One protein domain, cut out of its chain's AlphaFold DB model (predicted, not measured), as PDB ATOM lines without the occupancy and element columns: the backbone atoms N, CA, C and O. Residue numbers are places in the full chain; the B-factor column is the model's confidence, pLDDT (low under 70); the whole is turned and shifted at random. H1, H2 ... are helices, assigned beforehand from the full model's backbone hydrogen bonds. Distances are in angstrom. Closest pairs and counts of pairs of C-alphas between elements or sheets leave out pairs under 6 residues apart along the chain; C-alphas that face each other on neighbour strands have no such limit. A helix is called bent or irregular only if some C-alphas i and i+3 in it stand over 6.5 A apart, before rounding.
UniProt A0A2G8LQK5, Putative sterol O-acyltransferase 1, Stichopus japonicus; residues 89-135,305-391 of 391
ATOM      1  N   PRO A  89     234.220 240.839 110.320       84.44
ATOM      2  CA  PRO A  89     233.635 239.809 109.476       84.44
ATOM      3  C   PRO A  89     234.414 239.749 108.155       84.44
ATOM      4  O   PRO A  89     234.349 240.671 107.343       84.44
ATOM      5  N   ARG A  90     235.188 238.679 107.957       85.81
ATOM      6  CA  ARG A  90     236.093 238.494 106.814       85.81
ATOM      7  C   ARG A  90     236.086 237.035 106.384       85.81
ATOM      8  O   ARG A  90     236.011 236.139 107.222       85.81
ATOM      9  N   GLN A  91     236.161 236.791 105.078       83.38
ATOM     10  CA  GLN A  91     236.329 235.437 104.548       83.38
ATOM     11  C   GLN A  91     237.788 234.988 104.676       83.38
ATOM     12  O   GLN A  91     238.688 235.795 104.912       83.38
ATOM     13  N   SER A  92     238.021 233.680 104.560       83.44
ATOM     14  CA  SER A  92     239.386 233.161 104.594       83.44
ATOM     15  C   SER A  92     240.112 233.494 103.292       83.44
ATOM     16  O   SER A  92     239.556 233.326 102.206       83.44
ATOM     17  N   MET A  93     241.374 233.912 103.394       82.88
ATOM     18  CA  MET A  93     242.136 234.416 102.244       82.88
ATOM     19  C   MET A  93     242.251 233.392 101.112       82.88
ATOM     20  O   MET A  93     242.180 233.754  99.943       82.88
ATOM     21  N   LEU A  94     242.398 232.100 101.430       80.19
ATOM     22  CA  LEU A  94     242.505 231.082 100.381       80.19
ATOM     23  C   LEU A  94     241.179 230.877  99.637       80.19
ATOM     24  O   LEU A  94     241.207 230.548  98.458       80.19
ATOM     25  N   THR A  95     240.030 231.120 100.280       80.69
ATOM     26  CA  THR A  95     238.731 231.100  99.589       80.69
ATOM     27  C   THR A  95     238.692 232.177  98.511       80.69
ATOM     28  O   THR A  95     238.234 231.905  97.405       80.69
ATOM     29  N   ASP A  96     239.216 233.365  98.811       79.62
ATOM     30  CA  ASP A  96     239.279 234.477  97.864       79.62
ATOM     31  C   ASP A  96     240.335 234.218  96.776       79.62
ATOM     32  O   ASP A  96     240.071 234.392  95.589       79.62
ATOM     33  N   LEU A  97     241.505 233.690  97.145       82.94
ATOM     34  CA  LEU A  97     242.566 233.339  96.196       82.94
ATOM     35  C   LEU A  97     242.166 232.207  95.234       82.94
ATOM     36  O   LEU A  97     242.501 232.271  94.052       82.94
ATOM     37  N   LEU A  98     241.404 231.205  95.687       82.00
ATOM     38  CA  LEU A  98     240.865 230.127  94.840       82.00
ATOM     39  C   LEU A  98     239.814 230.617  93.823       82.00
ATOM     40  O   LEU A  98     239.451 229.885  92.891       82.00
ATOM     41  N   GLN A  99     239.324 231.856  93.955       82.56
ATOM     42  CA  GLN A  99     238.519 232.483  92.905       82.56
ATOM     43  C   GLN A  99     239.368 232.810  91.676       82.56
ATOM     44  O   GLN A  99     238.861 232.736  90.556       82.56
ATOM     45  N   ASN A 100     240.660 233.093  91.864       86.75
ATOM     46  CA  ASN A 100     241.571 233.349  90.764       86.75
ATOM     47  C   ASN A 100     241.812 232.062  89.955       86.75
ATOM     48  O   ASN A 100     242.129 231.000  90.501       86.75
ATOM     49  N   LYS A 101     241.684 232.166  88.627       87.19
ATOM     50  CA  LYS A 101     241.778 231.030  87.700       87.19
ATOM     51  C   LYS A 101     243.109 230.287  87.840       87.19
ATOM     52  O   LYS A 101     243.113 229.062  87.835       87.19
ATOM     53  N   ASN A 102     244.212 231.011  88.033       86.38
ATOM     54  CA  ASN A 102     245.554 230.425  88.124       86.38
ATOM     55  C   ASN A 102     245.699 229.490  89.335       86.38
ATOM     56  O   ASN A 102     246.189 228.370  89.210       86.38
ATOM     57  N   ILE A 103     245.217 229.924  90.501       85.19
ATOM     58  CA  ILE A 103     245.309 229.157  91.753       85.19
ATOM     59  C   ILE A 103     244.316 227.992  91.737       85.19
ATOM     60  O   ILE A 103     244.622 226.900  92.212       85.19
ATOM     61  N   ARG A 104     243.147 228.173  91.111       85.62
ATOM     62  CA  ARG A 104     242.205 227.073  90.887       85.62
ATOM     63  C   ARG A 104     242.810 225.957  90.034       85.62
ATOM     64  O   ARG A 104     242.603 224.788  90.348       85.62
ATOM     65  N   THR A 105     243.579 226.297  88.998       88.00
ATOM     66  CA  THR A 105     244.303 225.300  88.197       88.00
ATOM     67  C   THR A 105     245.283 224.507  89.059       88.00
ATOM     68  O   THR A 105     245.302 223.284  88.965       88.00
ATOM     69  N   LEU A 106     246.031 225.168  89.951       85.31
ATOM     70  CA  LEU A 106     246.937 224.490  90.883       85.31
ATOM     71  C   LEU A 106     246.189 223.495  91.785       85.31
ATOM     72  O   LEU A 106     246.604 222.345  91.907       85.31
ATOM     73  N   ASN A 107     245.053 223.898  92.361       84.62
ATOM     74  CA  ASN A 107     244.217 222.996  93.157       84.62
ATOM     75  C   ASN A 107     243.738 221.781  92.343       84.62
ATOM     76  O   ASN A 107     243.801 220.650  92.818       84.62
ATOM     77  N   ASN A 108     243.314 221.992  91.095       87.06
ATOM     78  CA  ASN A 108     242.901 220.900  90.212       87.06
ATOM     79  C   ASN A 108     244.058 219.940  89.893       87.06
ATOM     80  O   ASN A 108     243.826 218.739  89.792       87.06
ATOM     81  N   ILE A 109     245.294 220.440  89.776       87.94
ATOM     82  CA  ILE A 109     246.488 219.598  89.605       87.94
ATOM     83  C   ILE A 109     246.697 218.716  90.841       87.94
ATOM     84  O   ILE A 109     246.871 217.511  90.686       87.94
ATOM     85  N   PHE A 110     246.614 219.263  92.060       84.31
ATOM     86  CA  PHE A 110     246.720 218.458  93.287       84.31
ATOM     87  C   PHE A 110     245.648 217.363  93.363       84.31
ATOM     88  O   PHE A 110     245.951 216.222  93.708       84.31
ATOM     89  N   VAL A 111     244.407 217.681  92.984       85.25
ATOM     90  CA  VAL A 111     243.317 216.694  92.919       85.25
ATOM     91  C   VAL A 111     243.585 215.628  91.848       85.25
ATOM     92  O   VAL A 111     243.340 214.447  92.085       85.25
ATOM     93  N   ALA A 112     244.126 216.011  90.689       87.50
ATOM     94  CA  ALA A 112     244.490 215.066  89.635       87.50
ATOM     95  C   ALA A 112     245.622 214.122  90.075       87.50
ATOM     96  O   ALA A 112     245.531 212.918  89.847       87.50
ATOM     97  N   VAL A 113     246.651 214.635  90.758       86.88
ATOM     98  CA  VAL A 113     247.741 213.810  91.309       86.88
ATOM     99  C   VAL A 113     247.206 212.826  92.351       86.88
ATOM    100  O   VAL A 113     247.566 211.651  92.311       86.88
ATOM    101  N   LEU A 114     246.299 213.259  93.233       84.88
ATOM    102  CA  LEU A 114     245.607 212.360  94.161       84.88
ATOM    103  C   LEU A 114     244.867 211.242  93.414       84.88
ATOM    104  O   LEU A 114     245.009 210.072  93.766       84.88
ATOM    105  N   PHE A 115     244.112 211.579  92.364       86.25
ATOM    106  CA  PHE A 115     243.401 210.582  91.563       86.25
ATOM    107  C   PHE A 115     244.361 209.578  90.913       86.25
ATOM    108  O   PHE A 115     244.101 208.378  90.948       86.25
ATOM    109  N   VAL A 116     245.497 210.042  90.386       87.94
ATOM    110  CA  VAL A 116     246.540 209.174  89.822       87.94
ATOM    111  C   VAL A 116     247.130 208.245  90.884       87.94
ATOM    112  O   VAL A 116     247.306 207.064  90.608       87.94
ATOM    113  N   ILE A 117     247.394 208.728  92.102       83.19
ATOM    114  CA  ILE A 117     247.913 207.892  93.200       83.19
ATOM    115  C   ILE A 117     246.891 206.824  93.603       83.19
ATOM    116  O   ILE A 117     247.259 205.660  93.758       83.19
ATOM    117  N   ILE A 118     245.612 207.192  93.722       82.31
ATOM    118  CA  ILE A 118     244.529 206.245  94.020       82.31
ATOM    119  C   ILE A 118     244.404 205.209  92.900       82.31
ATOM    120  O   ILE A 118     244.343 204.015  93.184       82.31
ATOM    121  N   LEU A 119     244.407 205.644  91.638       85.56
ATOM    122  CA  LEU A 119     244.315 204.761  90.477       85.56
ATOM    123  C   LEU A 119     245.512 203.810  90.404       85.56
ATOM    124  O   LEU A 119     245.323 202.616  90.203       85.56
ATOM    125  N   ASN A 120     246.729 204.317  90.617       83.69
ATOM    126  CA  ASN A 120     247.942 203.507  90.670       83.69
ATOM    127  C   ASN A 120     247.860 202.473  91.800       83.69
ATOM    128  O   ASN A 120     248.160 201.301  91.599       83.69
ATOM    129  N   SER A 121     247.381 202.882  92.977       78.06
ATOM    130  CA  SER A 121     247.186 201.968  94.100       78.06
ATOM    131  C   SER A 121     246.122 200.905  93.808       78.06
ATOM    132  O   SER A 121     246.307 199.744  94.165       78.06
ATOM    133  N   ALA A 122     245.026 201.273  93.142       79.00
ATOM    134  CA  ALA A 122     243.980 200.343  92.727       79.00
ATOM    135  C   ALA A 122     244.471 199.377  91.636       79.00
ATOM    136  O   ALA A 122     244.158 198.192  91.680       79.00
ATOM    137  N   LEU A 123     245.277 199.855  90.686       82.62
ATOM    138  CA  LEU A 123     245.877 199.029  89.641       82.62
ATOM    139  C   LEU A 123     246.857 198.016  90.237       82.62
ATOM    140  O   LEU A 123     246.762 196.830  89.938       82.62
ATOM    141  N   MET A 124     247.746 198.461  91.128       76.19
ATOM    142  CA  MET A 124     248.663 197.570  91.845       76.19
ATOM    143  C   MET A 124     247.906 196.526  92.671       76.19
ATOM    144  O   MET A 124     248.326 195.374  92.719       76.19
ATOM    145  N   HIS A 125     246.764 196.898  93.254       73.25
ATOM    146  CA  HIS A 125     245.882 195.967  93.956       73.25
ATOM    147  C   HIS A 125     245.239 194.928  93.022       73.25
ATOM    148  O   HIS A 125     245.193 193.748  93.357       73.25
ATOM    149  N   LEU A 126     244.763 195.341  91.843       78.62
ATOM    150  CA  LEU A 126     244.176 194.430  90.852       78.62
ATOM    151  C   LEU A 126     245.213 193.483  90.234       78.62
ATOM    152  O   LEU A 126     244.883 192.346  89.912       78.62
ATOM    153  N   LEU A 127     246.455 193.940  90.052       81.50
ATOM    154  CA  LEU A 127     247.534 193.134  89.475       81.50
ATOM    155  C   LEU A 127     248.134 192.156  90.495       81.50
ATOM    156  O   LEU A 127     248.395 191.001  90.164       81.50
ATOM    157  N   ASN A 128     248.301 192.582  91.749       71.00
ATOM    158  CA  ASN A 128     248.837 191.752  92.823       71.00
ATOM    159  C   ASN A 128     247.704 191.167  93.680       71.00
ATOM    160  O   ASN A 128     247.593 191.472  94.864       71.00
ATOM    161  N   PHE A 129     246.908 190.253  93.107       58.03
ATOM    162  CA  PHE A 129     245.802 189.529  93.773       58.03
ATOM    163  C   PHE A 129     246.162 188.825  95.103       58.03
ATOM    164  O   PHE A 129     245.277 188.283  95.763       58.03
ATOM    165  N   ARG A 130     247.444 188.779  95.500       47.38
ATOM    166  CA  ARG A 130     247.927 188.001  96.648       47.38
ATOM    167  C   ARG A 130     248.641 188.794  97.741       47.38
ATOM    168  O   ARG A 130     248.990 188.173  98.737       47.38
ATOM    169  N   ASN A 131     248.881 190.104  97.620       51.53
ATOM    170  CA  ASN A 131     249.463 190.804  98.768       51.53
ATOM    171  C   ASN A 131     249.183 192.306  98.840       51.53
ATOM    172  O   ASN A 131     249.536 193.071  97.948       51.53
ATOM    173  N   VAL A 132     248.635 192.658 100.006       53.91
ATOM    174  CA  VAL A 132     248.423 193.984 100.592       53.91
ATOM    175  C   VAL A 132     247.439 194.861  99.813       53.91
ATOM    176  O   VAL A 132     247.801 195.710  98.997       53.91
ATOM    177  N   GLY A 133     246.154 194.681 100.143       50.53
ATOM    178  CA  GLY A 133     245.140 195.728 100.002       50.53
ATOM    179  C   GLY A 133     245.675 197.061 100.503       50.53
ATOM    180  O   GLY A 133     246.570 197.078 101.338       50.53
ATOM    181  N   VAL A 134     245.145 198.185 100.020       52.78
ATOM    182  CA  VAL A 134     245.317 199.460 100.732       52.78
ATOM    183  C   VAL A 134     244.746 199.237 102.125       52.78
ATOM    184  O   VAL A 134     243.532 199.288 102.330       52.78
ATOM    185  N   THR A 135     245.596 198.832 103.059       56.28
ATOM    186  CA  THR A 135     245.173 198.386 104.365       56.28
ATOM    187  C   THR A 135     244.938 199.656 105.147       56.28
ATOM    188  O   THR A 135     245.808 200.173 105.844       56.28
ATOM    189  N   TRP A 305     225.389 225.241 106.098       92.12
ATOM    190  CA  TRP A 305     225.699 223.802 106.144       92.12
ATOM    191  C   TRP A 305     226.323 223.236 104.864       92.12
ATOM    192  O   TRP A 305     227.092 222.282 104.927       92.12
ATOM    193  N   ASN A 306     226.048 223.828 103.700       92.62
ATOM    194  CA  ASN A 306     226.704 223.425 102.454       92.62
ATOM    195  C   ASN A 306     228.219 223.656 102.498       92.62
ATOM    196  O   ASN A 306     228.969 222.770 102.103       92.62
ATOM    197  N   ILE A 307     228.657 224.794 103.038       88.50
ATOM    198  CA  ILE A 307     230.081 225.120 103.173       88.50
ATOM    199  C   ILE A 307     230.723 224.231 104.239       88.50
ATOM    200  O   ILE A 307     231.809 223.708 104.016       88.50
ATOM    201  N   VAL A 308     230.033 223.993 105.362       92.88
ATOM    202  CA  VAL A 308     230.512 223.071 106.407       92.88
ATOM    203  C   VAL A 308     230.753 221.682 105.821       92.88
ATOM    204  O   VAL A 308     231.850 221.151 105.951       92.88
ATOM    205  N   ARG A 309     229.759 221.112 105.124       93.69
ATOM    206  CA  ARG A 309     229.883 219.787 104.502       93.69
ATOM    207  C   ARG A 309     231.015 219.744 103.482       93.69
ATOM    208  O   ARG A 309     231.802 218.809 103.518       93.69
ATOM    209  N   GLN A 310     231.134 220.752 102.617       91.94
ATOM    210  CA  GLN A 310     232.227 220.827 101.643       91.94
ATOM    211  C   GLN A 310     233.598 220.842 102.326       91.94
ATOM    212  O   GLN A 310     234.455 220.044 101.963       91.94
ATOM    213  N   ASN A 311     233.781 221.674 103.351       92.38
ATOM    214  CA  ASN A 311     235.045 221.769 104.078       92.38
ATOM    215  C   ASN A 311     235.366 220.490 104.870       92.38
ATOM    216  O   ASN A 311     236.518 220.071 104.897       92.38
ATOM    217  N   VAL A 312     234.373 219.841 105.487       93.94
ATOM    218  CA  VAL A 312     234.564 218.569 106.210       93.94
ATOM    219  C   VAL A 312     234.932 217.441 105.245       93.94
ATOM    220  O   VAL A 312     235.872 216.695 105.508       93.94
ATOM    221  N   VAL A 313     234.246 217.345 104.101       93.56
ATOM    222  CA  VAL A 313     234.580 216.371 103.049       93.56
ATOM    223  C   VAL A 313     235.985 216.629 102.509       93.56
ATOM    224  O   VAL A 313     236.764 215.689 102.387       93.56
ATOM    225  N   GLN A 314     236.340 217.888 102.240       91.19
ATOM    226  CA  GLN A 314     237.691 218.251 101.815       91.19
ATOM    227  C   GLN A 314     238.732 217.862 102.864       91.19
ATOM    228  O   GLN A 314     239.709 217.225 102.502       91.19
ATOM    229  N   CYS A 315     238.489 218.153 104.146       92.75
ATOM    230  CA  CYS A 315     239.373 217.780 105.250       92.75
ATOM    231  C   CYS A 315     239.603 216.263 105.324       92.75
ATOM    232  O   CYS A 315     240.727 215.819 105.553       92.75
ATOM    233  N   PHE A 316     238.553 215.463 105.119       90.75
ATOM    234  CA  PHE A 316     238.664 214.006 105.081       90.75
ATOM    235  C   PHE A 316     239.483 213.538 103.871       90.75
ATOM    236  O   PHE A 316     240.436 212.780 104.030       90.75
ATOM    237  N   VAL A 317     239.169 214.041 102.671       90.25
ATOM    238  CA  VAL A 317     239.873 213.680 101.430       90.25
ATOM    239  C   VAL A 317     241.354 214.049 101.497       90.25
ATOM    240  O   VAL A 317     242.205 213.233 101.147       90.25
ATOM    241  N   THR A 318     241.692 215.249 101.968       90.12
ATOM    242  CA  THR A 318     243.088 215.688 102.084       90.12
ATOM    243  C   THR A 318     243.820 214.995 103.228       90.12
ATOM    244  O   THR A 318     245.004 214.705 103.084       90.12
ATOM    245  N   GLY A 319     243.132 214.637 104.317       89.81
ATOM    246  CA  GLY A 319     243.680 213.774 105.367       89.81
ATOM    247  C   GLY A 319     244.041 212.379 104.844       89.81
ATOM    248  O   GLY A 319     245.165 211.917 105.040       89.81
ATOM    249  N   CYS A 320     243.134 211.739 104.097       86.88
ATOM    250  CA  CYS A 320     243.424 210.482 103.400       86.88
ATOM    251  C   CYS A 320     244.573 210.641 102.398       86.88
ATOM    252  O   CYS A 320     245.401 209.743 102.272       86.88
ATOM    253  N   TYR A 321     244.665 211.782 101.712       88.56
ATOM    254  CA  TYR A 321     245.761 212.050 100.785       88.56
ATOM    255  C   TYR A 321     247.121 212.081 101.500       88.56
ATOM    256  O   TYR A 321     248.048 211.392 101.076       88.56
ATOM    257  N   VAL A 322     247.237 212.809 102.615       89.81
ATOM    258  CA  VAL A 322     248.467 212.822 103.429       89.81
ATOM    259  C   VAL A 322     248.832 211.408 103.879       89.81
ATOM    260  O   VAL A 322     249.988 211.008 103.756       89.81
ATOM    261  N   PHE A 323     247.849 210.623 104.325       87.75
ATOM    262  CA  PHE A 323     248.072 209.234 104.717       87.75
ATOM    263  C   PHE A 323     248.625 208.379 103.565       87.75
ATOM    264  O   PHE A 323     249.622 207.684 103.750       87.75
ATOM    265  N   LEU A 324     248.047 208.483 102.364       85.81
ATOM    266  CA  LEU A 324     248.515 207.750 101.183       85.81
ATOM    267  C   LEU A 324     249.937 208.148 100.769       85.81
ATOM    268  O   LEU A 324     250.719 207.282 100.383       85.81
ATOM    269  N   ILE A 325     250.298 209.435 100.856       88.25
ATOM    270  CA  ILE A 325     251.676 209.881 100.593       88.25
ATOM    271  C   ILE A 325     252.633 209.247 101.611       88.25
ATOM    272  O   ILE A 325     253.673 208.713 101.224       88.25
ATOM    273  N   CYS A 326     252.279 209.258 102.897       87.31
ATOM    274  CA  CYS A 326     253.093 208.640 103.940       87.31
ATOM    275  C   CYS A 326     253.264 207.129 103.718       87.31
ATOM    276  O   CYS A 326     254.389 206.637 103.748       87.31
ATOM    277  N   GLU A 327     252.179 206.405 103.444       83.56
ATOM    278  CA  GLU A 327     252.200 204.953 103.236       83.56
ATOM    279  C   GLU A 327     252.972 204.562 101.967       83.56
ATOM    280  O   GLU A 327     253.790 203.647 101.991       83.56
ATOM    281  N   LYS A 328     252.732 205.244 100.841       82.88
ATOM    282  CA  LYS A 328     253.288 204.827  99.544       82.88
ATOM    283  C   LYS A 328     254.666 205.407  99.243       82.88
ATOM    284  O   LYS A 328     255.405 204.790  98.484       82.88
ATOM    285  N   MET A 329     255.009 206.578  99.784       86.38
ATOM    286  CA  MET A 329     256.266 207.267  99.451       86.38
ATOM    287  C   MET A 329     257.256 207.296 100.614       86.38
ATOM    288  O   MET A 329     258.445 207.101 100.387       86.38
ATOM    289  N   ILE A 330     256.796 207.530 101.846       87.12
ATOM    290  CA  ILE A 330     257.694 207.710 103.000       87.12
ATOM    291  C   ILE A 330     258.034 206.364 103.646       87.12
ATOM    292  O   ILE A 330     259.206 206.063 103.856       87.12
ATOM    293  N   MET A 331     257.027 205.526 103.907       85.44
ATOM    294  CA  MET A 331     257.207 204.228 104.558       85.44
ATOM    295  C   MET A 331     258.245 203.311 103.884       85.44
ATOM    296  O   MET A 331     259.124 202.833 104.602       85.44
ATOM    297  N   PRO A 332     258.232 203.072 102.553       84.94
ATOM    298  CA  PRO A 332     259.219 202.183 101.938       84.94
ATOM    299  C   PRO A 332     260.653 202.686 102.126       84.94
ATOM    300  O   PRO A 332     261.537 201.893 102.430       84.94
ATOM    301  N   VAL A 333     260.879 204.002 102.042       86.12
ATOM    302  CA  VAL A 333     262.204 204.595 102.285       86.12
ATOM    303  C   VAL A 333     262.638 204.367 103.732       86.12
ATOM    304  O   VAL A 333     263.789 204.017 103.970       86.12
ATOM    305  N   THR A 334     261.727 204.523 104.696       82.06
ATOM    306  CA  THR A 334     262.047 204.337 106.120       82.06
ATOM    307  C   THR A 334     262.286 202.884 106.516       82.06
ATOM    308  O   THR A 334     263.116 202.646 107.383       82.06
ATOM    309  N   VAL A 335     261.592 201.923 105.897       83.12
ATOM    310  CA  VAL A 335     261.788 200.492 106.181       83.12
ATOM    311  C   VAL A 335     263.118 200.018 105.602       83.12
ATOM    312  O   VAL A 335     263.897 199.400 106.316       83.12
ATOM    313  N   THR A 336     263.443 200.397 104.362       80.12
ATOM    314  CA  THR A 336     264.770 200.122 103.787       80.12
ATOM    315  C   THR A 336     265.877 200.796 104.605       80.12
ATOM    316  O   THR A 336     266.900 200.185 104.885       80.12
ATOM    317  N   PHE A 337     265.642 202.022 105.086       76.75
ATOM    318  CA  PHE A 337     266.540 202.721 106.013       76.75
ATOM    319  C   PHE A 337     266.498 202.189 107.462       76.75
ATOM    320  O   PHE A 337     267.134 202.765 108.336       76.75
ATOM    321  N   ALA A 338     265.758 201.129 107.782       75.19
ATOM    322  CA  ALA A 338     265.846 200.479 109.094       75.19
ATOM    323  C   ALA A 338     266.686 199.192 109.052       75.19
ATOM    324  O   ALA A 338     267.220 198.783 110.081       75.19
ATOM    325  N   GLU A 339     266.825 198.574 107.877       76.44
ATOM    326  CA  GLU A 339     267.394 197.232 107.708       76.44
ATOM    327  C   GLU A 339     268.896 197.224 107.346       76.44
ATOM    328  O   GLU A 339     269.592 196.267 107.682       76.44
ATOM    329  N   ASP A 340     269.422 198.286 106.728       76.38
ATOM    330  CA  ASP A 340     270.811 198.369 106.243       76.38
ATOM    331  C   ASP A 340     271.818 198.917 107.291       76.38
ATOM    332  O   ASP A 340     271.461 199.532 108.293       76.38
ATOM    333  N   THR A 341     273.127 198.711 107.094       67.81
ATOM    334  CA  THR A 341     274.191 199.400 107.864       67.81
ATOM    335  C   THR A 341     274.619 200.682 107.150       67.81
ATOM    336  O   THR A 341     275.009 200.626 105.986       67.81
ATOM    337  N   TYR A 342     274.580 201.832 107.829       68.62
ATOM    338  CA  TYR A 342     274.563 203.134 107.144       68.62
ATOM    339  C   TYR A 342     275.920 203.820 106.976       68.62
ATOM    340  O   TYR A 342     276.700 203.951 107.920       68.62
ATOM    341  N   THR A 343     276.114 204.397 105.786       85.81
ATOM    342  CA  THR A 343     277.089 205.461 105.509       85.81
ATOM    343  C   THR A 343     276.370 206.817 105.448       85.81
ATOM    344  O   THR A 343     275.198 206.897 105.083       85.81
ATOM    345  N   PHE A 344     277.063 207.923 105.743       86.69
ATOM    346  CA  PHE A 344     276.499 209.285 105.660       86.69
ATOM    347  C   PHE A 344     275.871 209.615 104.287       86.69
ATOM    348  O   PHE A 344     274.895 210.361 104.210       86.69
ATOM    349  N   GLY A 345     276.387 209.027 103.202       86.50
ATOM    350  CA  GLY A 345     275.826 209.185 101.856       86.50
ATOM    351  C   GLY A 345     274.404 208.628 101.708       86.50
ATOM    352  O   GLY A 345     273.557 209.277 101.093       86.50
ATOM    353  N   ASP A 346     274.108 207.480 102.320       83.88
ATOM    354  CA  ASP A 346     272.784 206.848 102.253       83.88
ATOM    355  C   ASP A 346     271.740 207.645 103.039       83.88
ATOM    356  O   ASP A 346     270.599 207.789 102.597       83.88
ATOM    357  N   PHE A 347     272.157 208.265 104.148       86.12
ATOM    358  CA  PHE A 347     271.321 209.203 104.894       86.12
ATOM    359  C   PHE A 347     270.909 210.406 104.033       86.12
ATOM    360  O   PHE A 347     269.723 210.726 103.944       86.12
ATOM    361  N   ILE A 348     271.858 211.044 103.335       88.94
ATOM    362  CA  ILE A 348     271.540 212.165 102.431       88.94
ATOM    363  C   ILE A 348     270.589 211.708 101.319       88.94
ATOM    364  O   ILE A 348     269.630 212.414 101.002       88.94
ATOM    365  N   LYS A 349     270.808 210.518 100.746       87.00
ATOM    366  CA  LYS A 349     269.934 209.960  99.705       87.00
ATOM    367  C   LYS A 349     268.501 209.760 100.210       87.00
ATOM    368  O   LYS A 349     267.557 210.123  99.501       87.00
ATOM    369  N   ALA A 350     268.328 209.248 101.429       87.31
ATOM    370  CA  ALA A 350     267.016 209.088 102.054       87.31
ATOM    371  C   ALA A 350     266.321 210.444 102.276       87.31
ATOM    372  O   ALA A 350     265.164 210.615 101.886       87.31
ATOM    373  N   VAL A 351     267.041 211.441 102.804       89.31
ATOM    374  CA  VAL A 351     266.514 212.802 103.015       89.31
ATOM    375  C   VAL A 351     266.069 213.442 101.696       89.31
ATOM    376  O   VAL A 351     264.942 213.930 101.600       89.31
ATOM    377  N   CYS A 352     266.909 213.399 100.659       90.00
ATOM    378  CA  CYS A 352     266.582 213.957  99.346       90.00
ATOM    379  C   CYS A 352     265.360 213.276  98.712       90.00
ATOM    380  O   CYS A 352     264.520 213.953  98.118       90.00
ATOM    381  N   THR A 353     265.224 211.957  98.877       89.62
ATOM    382  CA  THR A 353     264.078 211.192  98.355       89.62
ATOM    383  C   THR A 353     262.778 211.555  99.082       89.62
ATOM    384  O   THR A 353     261.728 211.689  98.453       89.62
ATOM    385  N   CYS A 354     262.846 211.796 100.394       90.19
ATOM    386  CA  CYS A 354     261.695 212.186 101.211       90.19
ATOM    387  C   CYS A 354     261.318 213.674 101.102       90.19
ATOM    388  O   CYS A 354     260.234 214.055 101.539       90.19
ATOM    389  N   MET A 355     262.159 214.527 100.510       92.50
ATOM    390  CA  MET A 355     261.945 215.979 100.500       92.50
ATOM    391  C   MET A 355     260.665 216.395  99.758       92.50
ATOM    392  O   MET A 355     259.870 217.177 100.276       92.50
ATOM    393  N   ILE A 356     260.428 215.844  98.565       90.38
ATOM    394  CA  ILE A 356     259.225 216.135  97.767       90.38
ATOM    395  C   ILE A 356     257.938 215.681  98.485       90.38
ATOM    396  O   ILE A 356     257.045 216.520  98.657       90.38
ATOM    397  N   PRO A 357     257.804 214.413  98.935       91.50
ATOM    398  CA  PRO A 357     256.602 213.986  99.649       91.50
ATOM    399  C   PRO A 357     256.414 214.727 100.980       91.50
ATOM    400  O   PRO A 357     255.285 215.076 101.310       91.50
ATOM    401  N   ALA A 358     257.488 215.060 101.706       91.12
ATOM    402  CA  ALA A 358     257.396 215.845 102.939       91.12
ATOM    403  C   ALA A 358     256.851 217.264 102.690       91.12
ATOM    404  O   ALA A 358     255.939 217.706 103.390       91.12
ATOM    405  N   CYS A 359     257.347 217.959 101.660       91.69
ATOM    406  CA  CYS A 359     256.816 219.261 101.252       91.69
ATOM    407  C   CYS A 359     255.332 219.173 100.864       91.69
ATOM    408  O   CYS A 359     254.536 220.014 101.282       91.69
ATOM    409  N   ALA A 360     254.935 218.139 100.113       90.56
ATOM    410  CA  ALA A 360     253.534 217.915  99.763       90.56
ATOM    411  C   ALA A 360     252.658 217.700 101.012       90.56
ATOM    412  O   ALA A 360     251.617 218.345 101.147       90.56
ATOM    413  N   CYS A 361     253.105 216.868 101.960       92.12
ATOM    414  CA  CYS A 361     252.419 216.660 103.236       92.12
ATOM    415  C   CYS A 361     252.273 217.960 104.034       92.12
ATOM    416  O   CYS A 361     251.213 218.187 104.619       92.12
ATOM    417  N   LEU A 362     253.282 218.837 104.036       92.50
ATOM    418  CA  LEU A 362     253.221 220.132 104.716       92.50
ATOM    419  C   LEU A 362     252.141 221.042 104.113       92.50
ATOM    420  O   LEU A 362     251.298 221.554 104.851       92.50
ATOM    421  N   PHE A 363     252.108 221.203 102.785       90.56
ATOM    422  CA  PHE A 363     251.088 222.025 102.119       90.56
ATOM    423  C   PHE A 363     249.673 221.467 102.303       90.56
ATOM    424  O   PHE A 363     248.735 222.219 102.579       90.56
ATOM    425  N   LEU A 364     249.516 220.146 102.198       91.56
ATOM    426  CA  LEU A 364     248.230 219.487 102.409       91.56
ATOM    427  C   LEU A 364     247.772 219.589 103.864       91.56
ATOM    428  O   LEU A 364     246.593 219.837 104.109       91.56
ATOM    429  N   SER A 365     248.679 219.458 104.832       91.56
ATOM    430  CA  SER A 365     248.355 219.602 106.258       91.56
ATOM    431  C   SER A 365     247.968 221.040 106.599       91.56
ATOM    432  O   SER A 365     246.974 221.255 107.293       91.56
ATOM    433  N   PHE A 366     248.680 222.029 106.043       91.69
ATOM    434  CA  PHE A 366     248.313 223.445 106.133       91.69
ATOM    435  C   PHE A 366     246.885 223.675 105.622       91.69
ATOM    436  O   PHE A 366     246.057 224.250 106.328       91.69
ATOM    437  N   TYR A 367     246.576 223.184 104.419       91.12
ATOM    438  CA  TYR A 367     245.247 223.312 103.824       91.12
ATOM    439  C   TYR A 367     244.172 222.599 104.661       91.12
ATOM    440  O   TYR A 367     243.132 223.176 104.969       91.12
ATOM    441  N   THR A 368     244.445 221.375 105.102       92.56
ATOM    442  CA  THR A 368     243.509 220.558 105.886       92.56
ATOM    443  C   THR A 368     243.150 221.233 107.209       92.56
ATOM    444  O   THR A 368     241.971 221.410 107.513       92.56
ATOM    445  N   VAL A 369     244.156 221.652 107.984       91.31
ATOM    446  CA  VAL A 369     243.948 222.205 109.327       91.31
ATOM    447  C   VAL A 369     243.504 223.665 109.260       91.31
ATOM    448  O   VAL A 369     242.442 224.015 109.772       91.31
ATOM    449  N   LEU A 370     244.290 224.541 108.629       91.25
ATOM    450  CA  LEU A 370     244.058 225.985 108.720       91.25
ATOM    451  C   LEU A 370     242.951 226.473 107.794       91.25
ATOM    452  O   LEU A 370     242.257 227.430 108.135       91.25
ATOM    453  N   HIS A 371     242.772 225.835 106.637       90.44
ATOM    454  CA  HIS A 371     241.703 226.206 105.723       90.44
ATOM    455  C   HIS A 371     240.438 225.396 105.986       90.44
ATOM    456  O   HIS A 371     239.440 225.967 106.411       90.44
ATOM    457  N   CYS A 372     240.442 224.084 105.757       91.69
ATOM    458  CA  CYS A 372     239.213 223.292 105.804       91.69
ATOM    459  C   CYS A 372     238.657 223.167 107.229       91.69
ATOM    460  O   CYS A 372     237.502 223.528 107.469       91.69
ATOM    461  N   TRP A 373     239.474 222.710 108.182       93.75
ATOM    462  CA  TRP A 373     239.024 222.453 109.550       93.75
ATOM    463  C   TRP A 373     238.637 223.735 110.295       93.75
ATOM    464  O   TRP A 373     237.516 223.823 110.798       93.75
ATOM    465  N   LEU A 374     239.493 224.766 110.316       92.69
ATOM    466  CA  LEU A 374     239.158 226.020 111.008       92.69
ATOM    467  C   LEU A 374     237.980 226.765 110.363       92.69
ATOM    468  O   LEU A 374     237.167 227.335 111.091       92.69
ATOM    469  N   ASN A 375     237.820 226.734 109.033       92.25
ATOM    470  CA  ASN A 375     236.627 227.318 108.405       92.25
ATOM    471  C   ASN A 375     235.360 226.513 108.704       92.25
ATOM    472  O   ASN A 375     234.299 227.114 108.882       92.25
ATOM    473  N   ALA A 376     235.439 225.179 108.755       93.19
ATOM    474  CA  ALA A 376     234.313 224.343 109.165       93.19
ATOM    475  C   ALA A 376     233.918 224.641 110.618       93.19
ATOM    476  O   ALA A 376     232.753 224.940 110.879       93.19
ATOM    477  N   ALA A 377     234.885 224.650 111.542       92.56
ATOM    478  CA  ALA A 377     234.671 224.997 112.945       92.56
ATOM    479  C   ALA A 377     234.109 226.419 113.107       92.56
ATOM    480  O   ALA A 377     233.129 226.623 113.821       92.56
ATOM    481  N   GLY A 378     234.668 227.395 112.388       90.94
ATOM    482  CA  GLY A 378     234.196 228.776 112.401       90.94
ATOM    483  C   GLY A 378     232.762 228.919 111.898       90.94
ATOM    484  O   GLY A 378     231.959 229.598 112.530       90.94
ATOM    485  N   GLU A 379     232.393 228.248 110.806       93.00
ATOM    486  CA  GLU A 379     231.016 228.271 110.299       93.00
ATOM    487  C   GLU A 379     230.038 227.558 111.251       93.00
ATOM    488  O   GLU A 379     228.947 228.082 111.472       93.00
ATOM    489  N   MET A 380     230.429 226.430 111.863       92.38
ATOM    490  CA  MET A 380     229.605 225.714 112.854       92.38
ATOM    491  C   MET A 380     229.327 226.563 114.100       92.38
ATOM    492  O   MET A 380     228.191 226.628 114.560       92.38
ATOM    493  N   VAL A 381     230.347 227.261 114.608       91.50
ATOM    494  CA  VAL A 381     230.247 228.136 115.790       91.50
ATOM    495  C   VAL A 381     229.731 229.542 115.421       91.50
ATOM    496  O   VAL A 381     229.543 230.383 116.287       91.50
ATOM    497  N   ARG A 382     229.435 229.815 114.140       91.31
ATOM    498  CA  ARG A 382     229.015 231.131 113.606       91.31
ATOM    499  C   ARG A 382     230.050 232.247 113.779       91.31
ATOM    500  O   ARG A 382     229.700 233.422 113.703       91.31
ATOM    501  N   PHE A 383     231.323 231.913 113.912       91.69
ATOM    502  CA  PHE A 383     232.417 232.875 113.954       91.69
ATOM    503  C   PHE A 383     232.648 233.513 112.569       91.69
ATOM    504  O   PHE A 383     232.836 232.818 111.564       91.69
ATOM    505  N   ALA A 384     232.567 234.846 112.490       86.81
ATOM    506  CA  ALA A 384     232.615 235.574 111.219       86.81
ATOM    507  C   ALA A 384     234.018 236.032 110.793       86.81
ATOM    508  O   ALA A 384     234.195 236.351 109.620       86.81
ATOM    509  N   ASP A 385     234.998 236.076 111.697       88.00
ATOM    510  CA  ASP A 385     236.377 236.421 111.337       88.00
ATOM    511  C   ASP A 385     237.143 235.160 110.926       88.00
ATOM    512  O   ASP A 385     237.457 234.308 111.750       88.00
ATOM    513  N   ARG A 386     237.399 234.987 109.630       85.62
ATOM    514  CA  ARG A 386     238.003 233.752 109.096       85.62
ATOM    515  C   ARG A 386     239.415 233.955 108.580       85.62
ATOM    516  O   ARG A 386     239.936 233.128 107.832       85.62
ATOM    517  N   GLN A 387     240.045 235.062 108.955       86.62
ATOM    518  CA  GLN A 387     241.392 235.381 108.516       86.62
ATOM    519  C   GLN A 387     242.439 234.739 109.441       86.62
ATOM    520  O   GLN A 387     243.146 235.422 110.177       86.62
ATOM    521  N   PHE A 388     242.551 233.409 109.390       85.62
ATOM    522  CA  PHE A 388     243.485 232.650 110.238       85.62
ATOM    523  C   PHE A 388     244.955 232.772 109.806       85.62
ATOM    524  O   PHE A 388     245.855 232.552 110.609       85.62
ATOM    525  N   TYR A 389     245.207 233.116 108.542       85.69
ATOM    526  CA  TYR A 389     246.540 233.241 107.950       85.69
ATOM    527  C   TYR A 389     246.575 234.389 106.933       85.69
ATOM    528  O   TYR A 389     245.545 234.810 106.394       85.69
ATOM    529  N   LYS A 390     247.780 234.906 106.684       82.88
ATOM    530  CA  LYS A 390     248.077 235.934 105.677       82.88
ATOM    531  C   LYS A 390     249.201 235.434 104.767       82.88
ATOM    532  O   LYS A 390     249.945 234.545 105.175       82.88
ATOM    533  N   VAL A 391     249.247 235.972 103.548       60.53
ATOM    534  CA  VAL A 391     250.324 235.737 102.571       60.53
ATOM    535  C   VAL A 391     251.517 236.609 102.915       60.53
ATOM    536  O   VAL A 391     251.263 237.772 103.313       60.53
TER     537      VAL A 391
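Overview. This is residues 89 to 135 and 305 to 391 of the 391 residues of the protein "Putative sterol O-acyltransferase 1" of Stichopus japonicus (UniProt A0A2G8LQK5). Two long helices, H4 and H3, lie side by side and fold back on each other as a long hairpin that makes the longest axis, with H4 bent near the turn; a third long helix, H2, crosses H3 slantwise on a thin contact, and the short H1 sits near the far arm of H4. The printed part has 134 residues with four named helices, in the order H1, H2, H3, H4, and no named strand, and its class is all helix. The whole is loose, with a radius of gyration of the C-alphas of 18.4 A and spans of 57 by 38 by 29 A.

Along the chain. Begin with H4, residues 344 to 380, the longest helix by residues. By its hydrogen bonds it was assigned as one helix, but it is bent: C-alphas 353 and 356 are 7.0 A apart. Find C-alpha 344 at (276.499, 209.285, 105.660), where arm H4a, residues 344 to 353, begins; it is 14.5 A long. Arm H4b, residues 356 to 380, runs 34.6 A to C-alpha 380 at (229.605, 225.714, 112.854). H3, residues 305 to 339, runs 49.5 A from C-alpha 305 at (225.699, 223.802, 106.144), with a kink of 34 degrees near residue 332. It is neither bent nor irregular, but only just: C-alphas 328 and 331 are 6.4 A apart. H2, residues 101 to 127, is 38.4 A long, and H1, residues 93 to 97, is 6.2 A.

Arrangement. The arms H4a and H4b stand at a steep tilt of 45 degrees. Look at Asn 311 and Cys 372, whose C-alphas, 4.8 A apart, are the closest of H3 and H4b; these touch at a shallow tilt of 25 degrees, opposite ways. H3 and H4a form a helical hairpin at a shallow tilt of 24 degrees, opposite ways; H3 touches H4a with residues 333 to 337 alone, and the closest C-alphas, of Val 333 and Ala 350, are 6.6 A apart. H2 and H3 are close but not clearly touching, the same way at a steep tilt of 55 degrees; their closest C-alphas, of Leu 114 and Tyr 321, are 6.6 A apart. H1 and H4b are close but not clearly touching, with the closest C-alphas, of Leu 94 and His 371, 7.3 A apart. H2 is apart from H4a and from H4b. Every O i to N i+4 pair is within hydrogen-bond range in H1, H2 and H4a, against 28 of 31 in H3 and 18 of 21 in H4b.

Size, cuts and confidence. The two C-alphas farthest apart, of Pro 89 and Thr 341, are 57.3 A from each other. Residues 126 to 131 and 338 to 345 stand free. Residues 136 to 304 are not printed, and C-alphas 135 and 305 are 32.1 A apart across that cut, which lies in the link from H2 to H3. The links from H1 to H2 and from H3 to H4 are tight. The model's pLDDT is under 70 at residues 129 to 135, 341 to 342 and 391.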